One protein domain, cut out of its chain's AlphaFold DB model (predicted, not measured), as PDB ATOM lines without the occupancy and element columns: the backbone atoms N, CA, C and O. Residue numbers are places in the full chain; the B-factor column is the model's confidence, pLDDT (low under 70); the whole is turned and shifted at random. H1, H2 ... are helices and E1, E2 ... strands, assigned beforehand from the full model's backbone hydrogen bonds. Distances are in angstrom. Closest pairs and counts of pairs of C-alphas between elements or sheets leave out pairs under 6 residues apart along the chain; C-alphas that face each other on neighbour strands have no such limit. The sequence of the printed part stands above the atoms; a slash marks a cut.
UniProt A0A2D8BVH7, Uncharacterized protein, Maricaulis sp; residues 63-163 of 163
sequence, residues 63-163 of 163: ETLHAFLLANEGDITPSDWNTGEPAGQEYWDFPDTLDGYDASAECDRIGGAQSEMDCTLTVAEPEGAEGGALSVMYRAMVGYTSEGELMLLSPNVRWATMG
ATOM      1  N   GLU A  63     344.561 247.402 317.447       79.12
ATOM      2  CA  GLU A  63     344.234 246.330 316.502       79.12
ATOM      3  C   GLU A  63     345.415 246.060 315.555       79.12
ATOM      4  O   GLU A  63     345.862 244.918 315.425       79.12
ATOM      5  N   THR A  64     346.006 247.117 314.982       84.69
ATOM      6  CA  THR A  64     347.215 247.028 314.146       84.69
ATOM      7  C   THR A  64     348.395 246.434 314.911       84.69
ATOM      8  O   THR A  64     349.103 245.574 314.382       84.69
ATOM      9  N   LEU A  65     348.624 246.874 316.153       85.00
ATOM     10  CA  LEU A  65     349.715 246.349 316.974       85.00
ATOM     11  C   LEU A  65     349.524 244.861 317.276       85.00
ATOM     12  O   LEU A  65     350.474 244.086 317.171       85.00
ATOM     13  N   HIS A  66     348.305 244.447 317.606       81.19
ATOM     14  CA  HIS A  66     348.029 243.050 317.894       81.19
ATOM     15  C   HIS A  66     348.222 242.151 316.663       81.19
ATOM     16  O   HIS A  66     348.949 241.160 316.741       81.19
ATOM     17  N   ALA A  67     347.660 242.532 315.511       83.62
ATOM     18  CA  ALA A  67     347.849 241.802 314.257       83.62
ATOM     19  C   ALA A  67     349.336 241.688 313.876       83.62
ATOM     20  O   ALA A  67     349.789 240.647 313.402       83.62
ATOM     21  N   PHE A  68     350.111 242.746 314.129       87.25
ATOM     22  CA  PHE A  68     351.553 242.744 313.921       87.25
ATOM     23  C   PHE A  68     352.284 241.753 314.838       87.25
ATOM     24  O   PHE A  68     353.155 241.030 314.356       87.25
ATOM     25  N   LEU A  69     351.937 241.672 316.127       86.38
ATOM     26  CA  LEU A  69     352.568 240.715 317.043       86.38
ATOM     27  C   LEU A  69     352.268 239.264 316.654       86.38
ATOM     28  O   LEU A  69     353.188 238.453 316.650       86.38
ATOM     29  N   LEU A  70     351.030 238.953 316.258       84.31
ATOM     30  CA  LEU A  70     350.673 237.616 315.768       84.31
ATOM     31  C   LEU A  70     351.443 237.251 314.496       84.31
ATOM     32  O   LEU A  70     351.997 236.162 314.391       84.31
ATOM     33  N   ALA A  71     351.554 238.187 313.549       86.38
ATOM     34  CA  ALA A  71     352.293 237.960 312.309       86.38
ATOM     35  C   ALA A  71     353.804 237.735 312.519       86.38
ATOM     36  O   ALA A  71     354.465 237.219 311.618       86.38
ATOM     37  N   ASN A  72     354.350 238.126 313.677       86.69
ATOM     38  CA  ASN A  72     355.772 238.023 314.016       86.69
ATOM     39  C   ASN A  72     356.026 237.116 315.235       86.69
ATOM     40  O   ASN A  72     357.100 237.191 315.829       86.69
ATOM     41  N   GLU A  73     355.083 236.247 315.620       84.88
ATOM     42  CA  GLU A  73     355.211 235.394 316.817       84.88
ATOM     43  C   GLU A  73     356.494 234.543 316.830       84.88
ATOM     44  O   GLU A  73     357.089 234.319 317.883       84.88
ATOM     45  N   GLY A  74     356.964 234.118 315.651       84.00
ATOM     46  CA  GLY A  74     358.173 233.306 315.499       84.00
ATOM     47  C   GLY A  74     359.475 234.070 315.753       84.00
ATOM     48  O   GLY A  74     360.507 233.443 315.995       84.00
ATOM     49  N   ASP A  75     359.422 235.400 315.721       86.50
ATOM     50  CA  ASP A  75     360.556 236.298 315.955       86.50
ATOM     51  C   ASP A  75     360.504 236.952 317.348       86.50
ATOM     52  O   ASP A  75     361.422 237.681 317.742       86.50
ATOM     53  N   ILE A  76     359.442 236.685 318.115       88.44
ATOM     54  CA  ILE A  76     359.249 237.197 319.468       88.44
ATOM     55  C   ILE A  76     359.846 236.226 320.487       88.44
ATOM     56  O   ILE A  76     359.718 235.010 320.395       88.44
ATOM     57  N   THR A  77     360.505 236.787 321.497       89.44
ATOM     58  CA  THR A  77     360.908 236.078 322.712       89.44
ATOM     59  C   THR A  77     359.965 236.495 323.843       89.44
ATOM     60  O   THR A  77     360.074 237.625 324.338       89.44
ATOM     61  N   PRO A  78     359.034 235.626 324.273       88.19
ATOM     62  CA  PRO A  78     358.197 235.884 325.430       88.19
ATOM     63  C   PRO A  78     359.073 236.164 326.640       88.19
ATOM     64  O   PRO A  78     360.146 235.584 326.806       88.19
ATOM     65  N   SER A  79     358.642 237.088 327.478       88.88
ATOM     66  CA  SER A  79     359.346 237.456 328.699       88.88
ATOM     67  C   SER A  79     358.370 237.514 329.861       88.88
ATOM     68  O   SER A  79     357.216 237.917 329.698       88.88
ATOM     69  N   ASP A  80     358.837 237.139 331.046       89.06
ATOM     70  CA  ASP A  80     358.035 237.215 332.260       89.06
ATOM     71  C   ASP A  80     357.622 238.667 332.543       89.06
ATOM     72  O   ASP A  80     358.422 239.606 332.450       89.06
ATOM     73  N   TRP A  81     356.354 238.855 332.907       87.56
ATOM     74  CA  TRP A  81     355.771 240.180 333.105       87.56
ATOM     75  C   TRP A  81     356.505 241.011 334.163       87.56
ATOM     76  O   TRP A  81     356.723 242.212 333.980       87.56
ATOM     77  N   ASN A  82     356.911 240.382 335.266       86.56
ATOM     78  CA  ASN A  82     357.455 241.086 336.422       86.56
ATOM     79  C   ASN A  82     358.955 241.344 336.270       86.56
ATOM     80  O   ASN A  82     359.434 242.456 336.495       86.56
ATOM     81  N   THR A  83     359.692 240.312 335.877       87.88
ATOM     82  CA  THR A  83     361.156 240.309 335.819       87.88
ATOM     83  C   THR A  83     361.687 240.792 334.470       87.88
ATOM     84  O   THR A  83     362.752 241.405 334.421       87.88
ATOM     85  N   GLY A  84     360.935 240.581 333.385       84.25
ATOM     86  CA  GLY A  84     361.395 240.815 332.017       84.25
ATOM     87  C   GLY A  84     362.434 239.799 331.532       84.25
ATOM     88  O   GLY A  84     363.031 240.023 330.482       84.25
ATOM     89  N   GLU A  85     362.682 238.722 332.283       88.94
ATOM     90  CA  GLU A  85     363.550 237.633 331.835       88.94
ATOM     91  C   GLU A  85     362.845 236.804 330.752       88.94
ATOM     92  O   GLU A  85     361.621 236.658 330.814       88.94
ATOM     93  N   PRO A  86     363.582 236.245 329.773       86.25
ATOM     94  CA  PRO A  86     363.000 235.362 328.772       86.25
ATOM     95  C   PRO A  86     362.218 234.215 329.418       86.25
ATOM     96  O   PRO A  86     362.711 233.541 330.324       86.25
ATOM     97  N   ALA A  87     361.010 233.987 328.922       86.56
ATOM     98  CA  ALA A  87     360.133 232.894 329.294       86.56
ATOM     99  C   ALA A  87     360.067 231.868 328.152       86.56
ATOM    100  O   ALA A  87     360.442 232.151 327.012       86.56
ATOM    101  N   GLY A  88     359.622 230.652 328.464       81.06
ATOM    102  CA  GLY A  88     359.379 229.639 327.440       81.06
ATOM    103  C   GLY A  88     358.175 229.992 326.556       81.06
ATOM    104  O   GLY A  88     357.293 230.748 326.970       81.06
ATOM    105  N   GLN A  89     358.120 229.429 325.344       75.31
ATOM    106  CA  GLN A  89     356.996 229.640 324.414       75.31
ATOM    107  C   GLN A  89     355.660 229.163 324.995       75.31
ATOM    108  O   GLN A  89     354.615 229.635 324.575       75.31
ATOM    109  N   GLU A  90     355.669 228.267 325.985       73.81
ATOM    110  CA  GLU A  90     354.462 227.812 326.678       73.81
ATOM    111  C   GLU A  90     353.694 228.929 327.407       73.81
ATOM    112  O   GLU A  90     352.542 228.728 327.776       73.81
ATOM    113  N   TYR A  91     354.313 230.096 327.617       66.62
ATOM    114  CA  TYR A  91     353.650 231.279 328.173       66.62
ATOM    115  C   TYR A  91     352.891 232.089 327.114       66.62
ATOM    116  O   TYR A  91     352.092 232.952 327.471       66.62
ATOM    117  N   TRP A  92     353.125 231.805 325.832       73.25
ATOM    118  CA  TRP A  92     352.466 232.416 324.685       73.25
ATOM    119  C   TRP A  92     351.240 231.587 324.286       73.25
ATOM    120  O   TRP A  92     351.209 230.948 323.238       73.25
ATOM    121  N   ASP A  93     350.244 231.538 325.172       70.38
ATOM    122  CA  ASP A  93     348.956 230.911 324.868       70.38
ATOM    123  C   ASP A  93     348.006 231.988 324.337       70.38
ATOM    124  O   ASP A  93     347.454 232.793 325.099       70.38
ATOM    125  N   PHE A  94     347.902 232.059 323.011       66.31
ATOM    126  CA  PHE A  94     346.987 232.939 322.304       66.31
ATOM    127  C   PHE A  94     346.257 232.145 321.219       66.31
ATOM    128  O   PHE A  94     346.893 231.338 320.543       66.31
ATOM    129  N   PRO A  95     344.945 232.352 321.012       63.47
ATOM    130  CA  PRO A  95     344.273 231.752 319.870       63.47
ATOM    131  C   PRO A  95     344.922 232.237 318.565       63.47
ATOM    132  O   PRO A  95     344.941 233.436 318.293       63.47
ATOM    133  N   ASP A  96     345.399 231.301 317.735       62.75
ATOM    134  CA  ASP A  96     346.054 231.588 316.444       62.75
ATOM    135  C   ASP A  96     345.191 232.480 315.525       62.75
ATOM    136  O   ASP A  96     345.692 233.197 314.659       62.75
ATOM    137  N   THR A  97     343.867 232.434 315.711       63.41
ATOM    138  CA  THR A  97     342.886 233.253 314.998       63.41
ATOM    139  C   THR A  97     341.790 233.730 315.944       63.41
ATOM    140  O   THR A  97     341.209 232.927 316.674       63.41
ATOM    141  N   LEU A  98     341.427 235.009 315.849       67.00
ATOM    142  CA  LEU A  98     340.292 235.603 316.569       67.00
ATOM    143  C   LEU A  98     338.960 235.492 315.806       67.00
ATOM    144  O   LEU A  98     337.985 236.159 316.148       67.00
ATOM    145  N   ASP A  99     338.889 234.650 314.772       69.75
ATOM    146  CA  ASP A  99     337.676 234.469 313.976       69.75
ATOM    147  C   ASP A  99     336.503 233.984 314.843       69.75
ATOM    148  O   ASP A  99     336.526 232.895 315.415       69.75
ATOM    149  N   GLY A 100     335.446 234.797 314.912       68.06
ATOM    150  CA  GLY A 100     334.243 234.495 315.691       68.06
ATOM    151  C   GLY A 100     334.309 234.882 317.171       68.06
ATOM    152  O   GLY A 100     333.319 234.671 317.868       68.06
ATOM    153  N   TYR A 101     335.413 235.473 317.631       71.62
ATOM    154  CA  TYR A 101     335.513 236.089 318.953       71.62
ATOM    155  C   TYR A 101     335.221 237.590 318.879       71.62
ATOM    156  O   TYR A 101     335.534 238.246 317.884       71.62
ATOM    157  N   ASP A 102     334.638 238.143 319.943       77.94
ATOM    158  CA  ASP A 102     334.556 239.596 320.113       77.94
ATOM    159  C   ASP A 102     335.834 240.060 320.820       77.94
ATOM    160  O   ASP A 102     336.043 239.790 322.005       77.94
ATOM    161  N   ALA A 103     336.736 240.675 320.056       77.19
ATOM    162  CA  ALA A 103     338.033 241.121 320.536       77.19
ATOM    163  C   ALA A 103     338.070 242.646 320.648       77.19
ATOM    164  O   ALA A 103     337.755 243.368 319.702       77.19
ATOM    165  N   SER A 104     338.526 243.145 321.794       82.50
ATOM    166  CA  SER A 104     338.801 244.565 322.009       82.50
ATOM    167  C   SER A 104     340.193 244.746 322.593       82.50
ATOM    168  O   SER A 104     340.618 243.980 323.457       82.50
ATOM    169  N   ALA A 105     340.916 245.752 322.110       83.25
ATOM    170  CA  ALA A 105     342.282 246.020 322.526       83.25
ATOM    171  C   ALA A 105     342.428 247.477 322.972       83.25
ATOM    172  O   ALA A 105     341.979 248.398 322.289       83.25
ATOM    173  N   GLU A 106     343.085 247.679 324.108       87.19
ATOM    174  CA  GLU A 106     343.409 248.991 324.660       87.19
ATOM    175  C   GLU A 106     344.914 249.065 324.894       87.19
ATOM    176  O   GLU A 106     345.498 248.128 325.432       87.19
ATOM    177  N   CYS A 107     345.547 250.161 324.473       87.75
ATOM    178  CA  CYS A 107     346.992 250.335 324.562       87.75
ATOM    179  C   CYS A 107     347.351 251.697 325.153       87.75
ATOM    180  O   CYS A 107     346.949 252.740 324.635       87.75
ATOM    181  N   ASP A 108     348.197 251.672 326.172       87.94
ATOM    182  CA  ASP A 108     348.770 252.832 326.828       87.94
ATOM    183  C   ASP A 108     350.269 252.910 326.552       87.94
ATOM    184  O   ASP A 108     351.007 251.926 326.613       87.94
ATOM    185  N   ARG A 109     350.752 254.121 326.276       85.75
ATOM    186  CA  ARG A 109     352.190 254.356 326.175       85.75
ATOM    187  C   ARG A 109     352.796 254.468 327.567       85.75
ATOM    188  O   ARG A 109     352.323 255.254 328.390       85.75
ATOM    189  N   ILE A 110     353.905 253.771 327.792       82.75
ATOM    190  CA  ILE A 110     354.643 253.840 329.051       82.75
ATOM    191  C   ILE A 110     355.858 254.754 328.928       82.75
ATOM    192  O   ILE A 110     356.771 254.548 328.133       82.75
ATOM    193  N   GLY A 111     355.874 255.776 329.785       68.06
ATOM    194  CA  GLY A 111     356.954 256.756 329.861       68.06
ATOM    195  C   GLY A 111     356.850 257.869 328.810       68.06
ATOM    196  O   GLY A 111     356.259 257.730 327.744       68.06
ATOM    197  N   GLY A 112     357.434 259.028 329.125       51.28
ATOM    198  CA  GLY A 112     357.269 260.252 328.330       51.28
ATOM    199  C   GLY A 112     358.089 260.333 327.036       51.28
ATOM    200  O   GLY A 112     357.925 261.294 326.291       51.28
ATOM    201  N   ALA A 113     358.980 259.372 326.767       54.66
ATOM    202  CA  ALA A 113     359.915 259.439 325.637       54.66
ATOM    203  C   ALA A 113     360.150 258.103 324.915       54.66
ATOM    204  O   ALA A 113     360.929 258.074 323.964       54.66
ATOM    205  N   GLN A 114     359.531 257.005 325.360       61.78
ATOM    206  CA  GLN A 114     359.838 255.676 324.837       61.78
ATOM    207  C   GLN A 114     358.676 255.077 324.050       61.78
ATOM    208  O   GLN A 114     357.506 255.358 324.283       61.78
ATOM    209  N   SER A 115     359.072 254.247 323.097       80.69
ATOM    210  CA  SER A 115     358.267 253.411 322.212       80.69
ATOM    211  C   SER A 115     357.643 252.192 322.913       80.69
ATOM    212  O   SER A 115     357.248 251.234 322.256       80.69
ATOM    213  N   GLU A 116     357.614 252.194 324.246       88.81
ATOM    214  CA  GLU A 116     357.076 251.104 325.055       88.81
ATOM    215  C   GLU A 116     355.558 251.251 325.187       88.81
ATOM    216  O   GLU A 116     355.047 252.313 325.554       88.81
ATOM    217  N   MET A 117     354.852 250.173 324.871       89.00
ATOM    218  CA  MET A 117     353.398 250.081 324.858       89.00
ATOM    219  C   MET A 117     352.967 248.974 325.812       89.00
ATOM    220  O   MET A 117     353.420 247.843 325.643       89.00
ATOM    221  N   ASP A 118     352.097 249.298 326.767       90.94
ATOM    222  CA  ASP A 118     351.319 248.315 327.523       90.94
ATOM    223  C   ASP A 118     349.955 248.188 326.877       90.94
ATOM    224  O   ASP A 118     349.241 249.175 326.730       90.94
ATOM    225  N   CYS A 119     349.587 246.972 326.507       89.12
ATOM    226  CA  CYS A 119     348.310 246.701 325.888       89.12
ATOM    227  C   CYS A 119     347.577 245.597 326.629       89.12
ATOM    228  O   CYS A 119     348.182 244.627 327.086       89.12
ATOM    229  N   THR A 120     346.261 245.745 326.709       89.50
ATOM    230  CA  THR A 120     345.346 244.701 327.150       89.50
ATOM    231  C   THR A 120     344.445 244.339 325.987       89.50
ATOM    232  O   THR A 120     343.757 245.194 325.434       89.50
ATOM    233  N   LEU A 121     344.447 243.067 325.623       85.19
ATOM    234  CA  LEU A 121     343.543 242.489 324.650       85.19
ATOM    235  C   LEU A 121     342.540 241.614 325.381       85.19
ATOM    236  O   LEU A 121     342.921 240.668 326.059       85.19
ATOM    237  N   THR A 122     341.262 241.924 325.238       85.25
ATOM    238  CA  THR A 122     340.171 241.131 325.793       85.25
ATOM    239  C   THR A 122     339.467 240.420 324.659       85.25
ATOM    240  O   THR A 122     338.961 241.062 323.743       85.25
ATOM    241  N   VAL A 123     339.446 239.099 324.739       81.69
ATOM    242  CA  VAL A 123     338.797 238.197 323.802       81.69
ATOM    243  C   VAL A 123     337.602 237.590 324.525       81.69
ATOM    244  O   VAL A 123     337.752 236.772 325.434       81.69
ATOM    245  N   ALA A 124     336.402 238.029 324.165       79.75
ATOM    246  CA  ALA A 124     335.171 237.428 324.644       79.75
ATOM    247  C   ALA A 124     334.794 236.257 323.735       79.75
ATOM    248  O   ALA A 124     334.742 236.386 322.506       79.75
ATOM    249  N   GLU A 125     334.534 235.105 324.351       73.50
ATOM    250  CA  GLU A 125     334.021 233.952 323.627       73.50
ATOM    251  C   GLU A 125     332.647 234.251 323.004       73.50
ATOM    252  O   GLU A 125     331.861 235.030 323.562       73.50
ATOM    253  N   PRO A 126     332.322 233.628 321.857       69.25
ATOM    254  CA  PRO A 126     330.997 233.745 321.268       69.25
ATOM    255  C   PRO A 126     329.910 233.258 322.235       69.25
ATOM    256  O   PRO A 126     330.098 232.303 322.994       69.25
ATOM    257  N   GLU A 127     328.733 233.891 322.175       66.00
ATOM    258  CA  GLU A 127     327.593 233.540 323.027       66.00
ATOM    259  C   GLU A 127     327.284 232.028 322.968       66.00
ATOM    260  O   GLU A 127     326.917 231.492 321.920       66.00
ATOM    261  N   GLY A 128     327.398 231.346 324.115       63.56
ATOM    262  CA  GLY A 128     327.095 229.916 324.264       63.56
ATOM    263  C   GLY A 128     328.305 228.984 324.394       63.56
ATOM    264  O   GLY A 128     328.095 227.783 324.570       63.56
ATOM    265  N   ALA A 129     329.534 229.503 324.340       64.81
ATOM    266  CA  ALA A 129     330.727 228.779 324.779       64.81
ATOM    267  C   ALA A 129     330.820 228.748 326.324       64.81
ATOM    268  O   ALA A 129     330.272 229.614 327.007       64.81
ATOM    269  N   GLU A 130     331.433 227.702 326.891       61.25
ATOM    270  CA  GLU A 130     331.500 227.479 328.350       61.25
ATOM    271  C   GLU A 130     332.717 228.146 329.034       61.25
ATOM    272  O   GLU A 130     332.957 227.906 330.219       61.25
ATOM    273  N   GLY A 131     333.482 228.986 328.333       63.34
ATOM    274  CA  GLY A 131     334.602 229.763 328.861       63.34
ATOM    275  C   GLY A 131     334.244 231.241 329.067       63.34
ATOM    276  O   GLY A 131     333.357 231.819 328.442       63.34
ATOM    277  N   GLY A 132     334.889 231.861 330.053       72.69
ATOM    278  CA  GLY A 132     334.763 233.298 330.292       72.69
ATOM    279  C   GLY A 132     335.522 234.122 329.249       72.69
ATOM    280  O   GLY A 132     336.144 233.586 328.339       72.69
ATOM    281  N   ALA A 133     335.512 235.446 329.411       77.75
ATOM    282  CA  ALA A 133     336.400 236.306 328.635       77.75
ATOM    283  C   ALA A 133     337.862 236.053 329.031       77.75
ATOM    284  O   ALA A 133     338.190 236.042 330.218       77.75
ATOM    285  N   LEU A 134     338.725 235.890 328.032       81.38
ATOM    286  CA  LEU A 134     340.169 235.802 328.198       81.38
ATOM    287  C   LEU A 134     340.765 237.194 327.994       81.38
ATOM    288  O   LEU A 134     340.522 237.832 326.972       81.38
ATOM    289  N   SER A 135     341.569 237.668 328.937       84.88
ATOM    290  CA  SER A 135     342.329 238.905 328.792       84.88
ATOM    291  C   SER A 135     343.819 238.606 328.740       84.88
ATOM    292  O   SER A 135     344.356 237.871 329.558       84.88
ATOM    293  N   VAL A 136     344.515 239.224 327.801       85.56
ATOM    294  CA  VAL A 136     345.959 239.115 327.637       85.56
ATOM    295  C   VAL A 136     346.567 240.491 327.793       85.56
ATOM    296  O   VAL A 136     346.164 241.438 327.124       85.56
ATOM    297  N   MET A 137     347.559 240.592 328.666       88.88
ATOM    298  CA  MET A 137     348.385 241.776 328.819       88.88
ATOM    299  C   MET A 137     349.720 241.539 328.136       88.88
ATOM    300  O   MET A 137     350.380 240.527 328.381       88.88
ATOM    301  N   TYR A 138     350.144 242.492 327.315       90.25
ATOM    302  CA  TYR A 138     351.465 242.454 326.716       90.25
ATOM    303  C   TYR A 138     352.151 243.811 326.748       90.25
ATOM    304  O   TYR A 138     351.513 244.860 326.671       90.25
ATOM    305  N   ARG A 139     353.482 243.769 326.858       92.06
ATOM    306  CA  ARG A 139     354.350 244.941 326.782       92.06
ATOM    307  C   ARG A 139     355.342 244.771 325.655       92.06
ATOM    308  O   ARG A 139     356.166 243.856 325.699       92.06
ATOM    309  N   ALA A 140     355.302 245.679 324.689       90.19
ATOM    310  CA  ALA A 140     356.193 245.658 323.539       90.19
ATOM    311  C   ALA A 140     356.856 247.020 323.327       90.19
ATOM    312  O   ALA A 140     356.248 248.067 323.540       90.19
ATOM    313  N   MET A 141     358.108 247.006 322.867       88.88
ATOM    314  CA  MET A 141     358.763 248.208 322.355       88.88
ATOM    315  C   MET A 141     358.628 248.244 320.837       88.88
ATOM    316  O   MET A 141     359.212 247.407 320.148       88.88
ATOM    317  N   VAL A 142     357.888 249.220 320.319       87.44
ATOM    318  CA  VAL A 142     357.549 249.324 318.895       87.44
ATOM    319  C   VAL A 142     357.882 250.681 318.306       87.44
ATOM    320  O   VAL A 142     357.759 251.724 318.943       87.44
ATOM    321  N   GLY A 143     358.304 250.687 317.053       85.81
ATOM    322  CA  GLY A 143     358.594 251.903 316.312       85.81
ATOM    323  C   GLY A 143     358.061 251.816 314.899       85.81
ATOM    324  O   GLY A 143     357.525 250.793 314.487       85.81
ATOM    325  N   TYR A 144     358.254 252.895 314.154       84.56
ATOM    326  CA  TYR A 144     357.997 252.914 312.725       84.56
ATOM    327  C   TYR A 144     359.312 253.064 311.963       84.56
ATOM    328  O   TYR A 144     360.210 253.798 312.389       84.56
ATOM    329  N   THR A 145     359.432 252.373 310.833       84.56
ATOM    330  CA  THR A 145     360.519 252.593 309.876       84.56
ATOM    331  C   THR A 145     360.373 253.969 309.216       84.56
ATOM    332  O   THR A 145     359.331 254.623 309.302       84.56
ATOM    333  N   SER A 146     361.401 254.416 308.486       80.50
ATOM    334  CA  SER A 146     361.310 255.635 307.666       80.50
ATOM    335  C   SER A 146     360.245 255.558 306.565       80.50
ATOM    336  O   SER A 146     359.868 256.588 306.012       80.50
ATOM    337  N   GLU A 147     359.786 254.349 306.238       85.50
ATOM    338  CA  GLU A 147     358.745 254.074 305.244       85.50
ATOM    339  C   GLU A 147     357.345 253.986 305.879       85.50
ATOM    340  O   GLU A 147     356.355 253.858 305.164       85.50
ATOM    341  N   GLY A 148     357.244 254.130 307.208       82.44
ATOM    342  CA  GLY A 148     355.978 254.094 307.943       82.44
ATOM    343  C   GLY A 148     355.498 252.685 308.293       82.44
ATOM    344  O   GLY A 148     354.329 252.516 308.629       82.44
ATOM    345  N   GLU A 149     356.376 251.683 308.242       86.25
ATOM    346  CA  GLU A 149     356.046 250.306 308.625       86.25
ATOM    347  C   GLU A 149     356.279 250.088 310.121       86.25
ATOM    348  O   GLU A 149     357.304 250.517 310.657       86.25
ATOM    349  N   LEU A 150     355.337 249.428 310.798       87.88
ATOM    350  CA  LEU A 150     355.470 249.067 312.210       87.88
ATOM    351  C   LEU A 150     356.580 248.017 312.378       87.88
ATOM    352  O   LEU A 150     356.664 247.066 311.605       87.88
ATOM    353  N   MET A 151     357.427 248.183 313.392       88.94
ATOM    354  CA  MET A 151     358.524 247.265 313.695       88.94
ATOM    355  C   MET A 151     358.710 247.064 315.203       88.94
ATOM    356  O   MET A 151     358.494 247.984 315.997       88.94
ATOM    357  N   LEU A 152     359.194 245.883 315.595       88.31
ATOM    358  CA  LEU A 152     359.688 245.630 316.948       88.31
ATOM    359  C   LEU A 152     361.057 246.292 317.118       88.31
ATOM    360  O   LEU A 152     361.979 246.064 316.336       88.31
ATOM    361  N   LEU A 153     361.206 247.094 318.170       87.06
ATOM    362  CA  LEU A 153     362.501 247.637 318.592       87.06
ATOM    363  C   LEU A 153     363.239 246.683 319.538       87.06
ATOM    364  O   LEU A 153     364.443 246.820 319.742       87.06
ATOM    365  N   SER A 154     362.517 245.726 320.122       87.12
ATOM    366  CA  SER A 154     363.059 244.633 320.924       87.12
ATOM    367  C   SER A 154     362.274 243.356 320.640       87.12
ATOM    368  O   SER A 154     361.047 243.421 320.611       87.12
ATOM    369  N   PRO A 155     362.953 242.203 320.495       88.00
ATOM    370  CA  PRO A 155     362.282 240.913 320.360       88.00
ATOM    371  C   PRO A 155     361.635 240.456 321.673       88.00
ATOM    372  O   PRO A 155     360.758 239.602 321.657       88.00
ATOM    373  N   ASN A 156     362.054 241.015 322.814       89.25
ATOM    374  CA  ASN A 156     361.487 240.677 324.115       89.25
ATOM    375  C   ASN A 156     360.126 241.355 324.280       89.25
ATOM    376  O   ASN A 156     360.068 242.585 324.397       89.25
ATOM    377  N   VAL A 157     359.062 240.555 324.313       90.62
ATOM    378  CA  VAL A 157     357.691 241.003 324.583       90.62
ATOM    379  C   VAL A 157     357.270 240.413 325.918       90.62
ATOM    380  O   VAL A 157     357.292 239.195 326.096       90.62
ATOM    381  N   ARG A 158     356.904 241.268 326.880       91.25
ATOM    382  CA  ARG A 158     356.357 240.757 328.143       91.25
ATOM    383  C   ARG A 158     354.937 240.296 327.911       91.25
ATOM    384  O   ARG A 158     354.194 241.002 327.236       91.25
ATOM    385  N   TRP A 159     354.569 239.166 328.495       87.88
ATOM    386  CA  TRP A 159     353.272 238.547 328.258       87.88
ATOM    387  C   TRP A 159     352.672 238.003 329.553       87.88
ATOM    388  O   TRP A 159     353.384 237.443 330.389       87.88
ATOM    389  N   ALA A 160     351.364 238.175 329.720       86.75
ATOM    390  CA  ALA A 160     350.592 237.573 330.796       86.75
ATOM    391  C   ALA A 160     349.150 237.323 330.347       86.75
ATOM    392  O   ALA A 160     348.476 238.232 329.868       86.75
ATOM    393  N   THR A 161     348.660 236.108 330.569       82.75
ATOM    394  CA  THR A 161     347.265 235.735 330.314       82.75
ATOM    395  C   THR A 161     346.469 235.750 331.622       82.75
ATOM    396  O   THR A 161     346.956 235.308 332.665       82.75
ATOM    397  N   MET A 162     345.242 236.263 331.576       76.25
ATOM    398  CA  MET A 162     344.274 236.339 332.670       76.25
ATOM    399  C   MET A 162     342.936 235.768 332.183       76.25
ATOM    400  O   MET A 162     342.434 236.193 331.148       76.25
ATOM    401  N   GLY A 163     342.346 234.829 332.921       66.56
ATOM    402  CA  GLY A 163     341.066 234.189 332.594       66.56
ATOM    403  C   GLY A 163     340.408 233.581 333.822       66.56
ATOM    404  O   GLY A 163     341.131 233.373 334.827       66.56
TER     405      GLY A 163
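What this domain is: This is residues 63 to 163 of the 163 residues of an uncharacterized protein of Maricaulis sp (UniProt A0A2D8BVH7). One strongly twisted sheet curls round the single helix H1: E2, E3, E4 and E6 run side by side as a curved wall, and at one end E4 bends over to pair with short E5. Short E1 is an edge strand beyond E6, and a long stretch with no named element, residues 81 to 101, leads from E1 to E2. The printed part has 101 residues, with one named helix, H1, which comes first along the chain, and six named strands, E1 to E6, which follow it; the class is mostly strand, and the branched sheet is mixed, with E1 and E6 parallel and the neighbour pairs E2 and E3, E3 and E4, E4 and E5, and E4 and E6 antiparallel. The whole is compact, with a radius of gyration of the C-alphas of 14.0 A and spans of 45 by 30 by 27 A.

How they stand to each other: Start at E4, residues 134 to 144, which bends by 64 degrees at residue 141. On one side is antiparallel E3, residues 116 to 124, with N 121 and O 136 within hydrogen-bond range at 2.8 A. On the other side is antiparallel E6, residues 156 to 162, with N 137 and O 160 at 2.8 A. Past the bend, antiparallel E5, residues 150 to 152, has N 151 and O 143 at 2.8 A. E2, residues 102 to 110, lies on one side of E3 and E4 on the other side; E2 is antiparallel to E3, with N 106 and O 120 within hydrogen-bond range at 2.9 A. E2 E3 E4 E5 form a meander, each strand the antiparallel neighbour of the one before. E1, residues 77 to 80, is parallel to E6, with N 79 and O 157 at 2.9 A. H1, residues 63 to 71, is on the sheet; its closest C-alphas to E2 are those of Glu 63 and Ala 105, 6.3 A. In H1 every O i to N i+4 pair is within hydrogen-bond range.

Where its parts are: Find C-alpha 63 at (344.234, 246.330, 316.502); from there H1 runs 12.4 A. E2 spans 26.2 A, E3 25.8 A, E4 29.2 A and E6 19.7 A, ending at C-alpha 162 at (344.274, 236.339, 332.670); E1 and E5 are short.

The domain as a whole: The C-alphas farthest apart are those of Glu 130 and Ser 146, 45.9 A. The printed part has no cut, and the link from E1 to E2 is long. The model's pLDDT is under 70 at 19 residues, among them 94 to 100, 111 to 114 and 126 to 131.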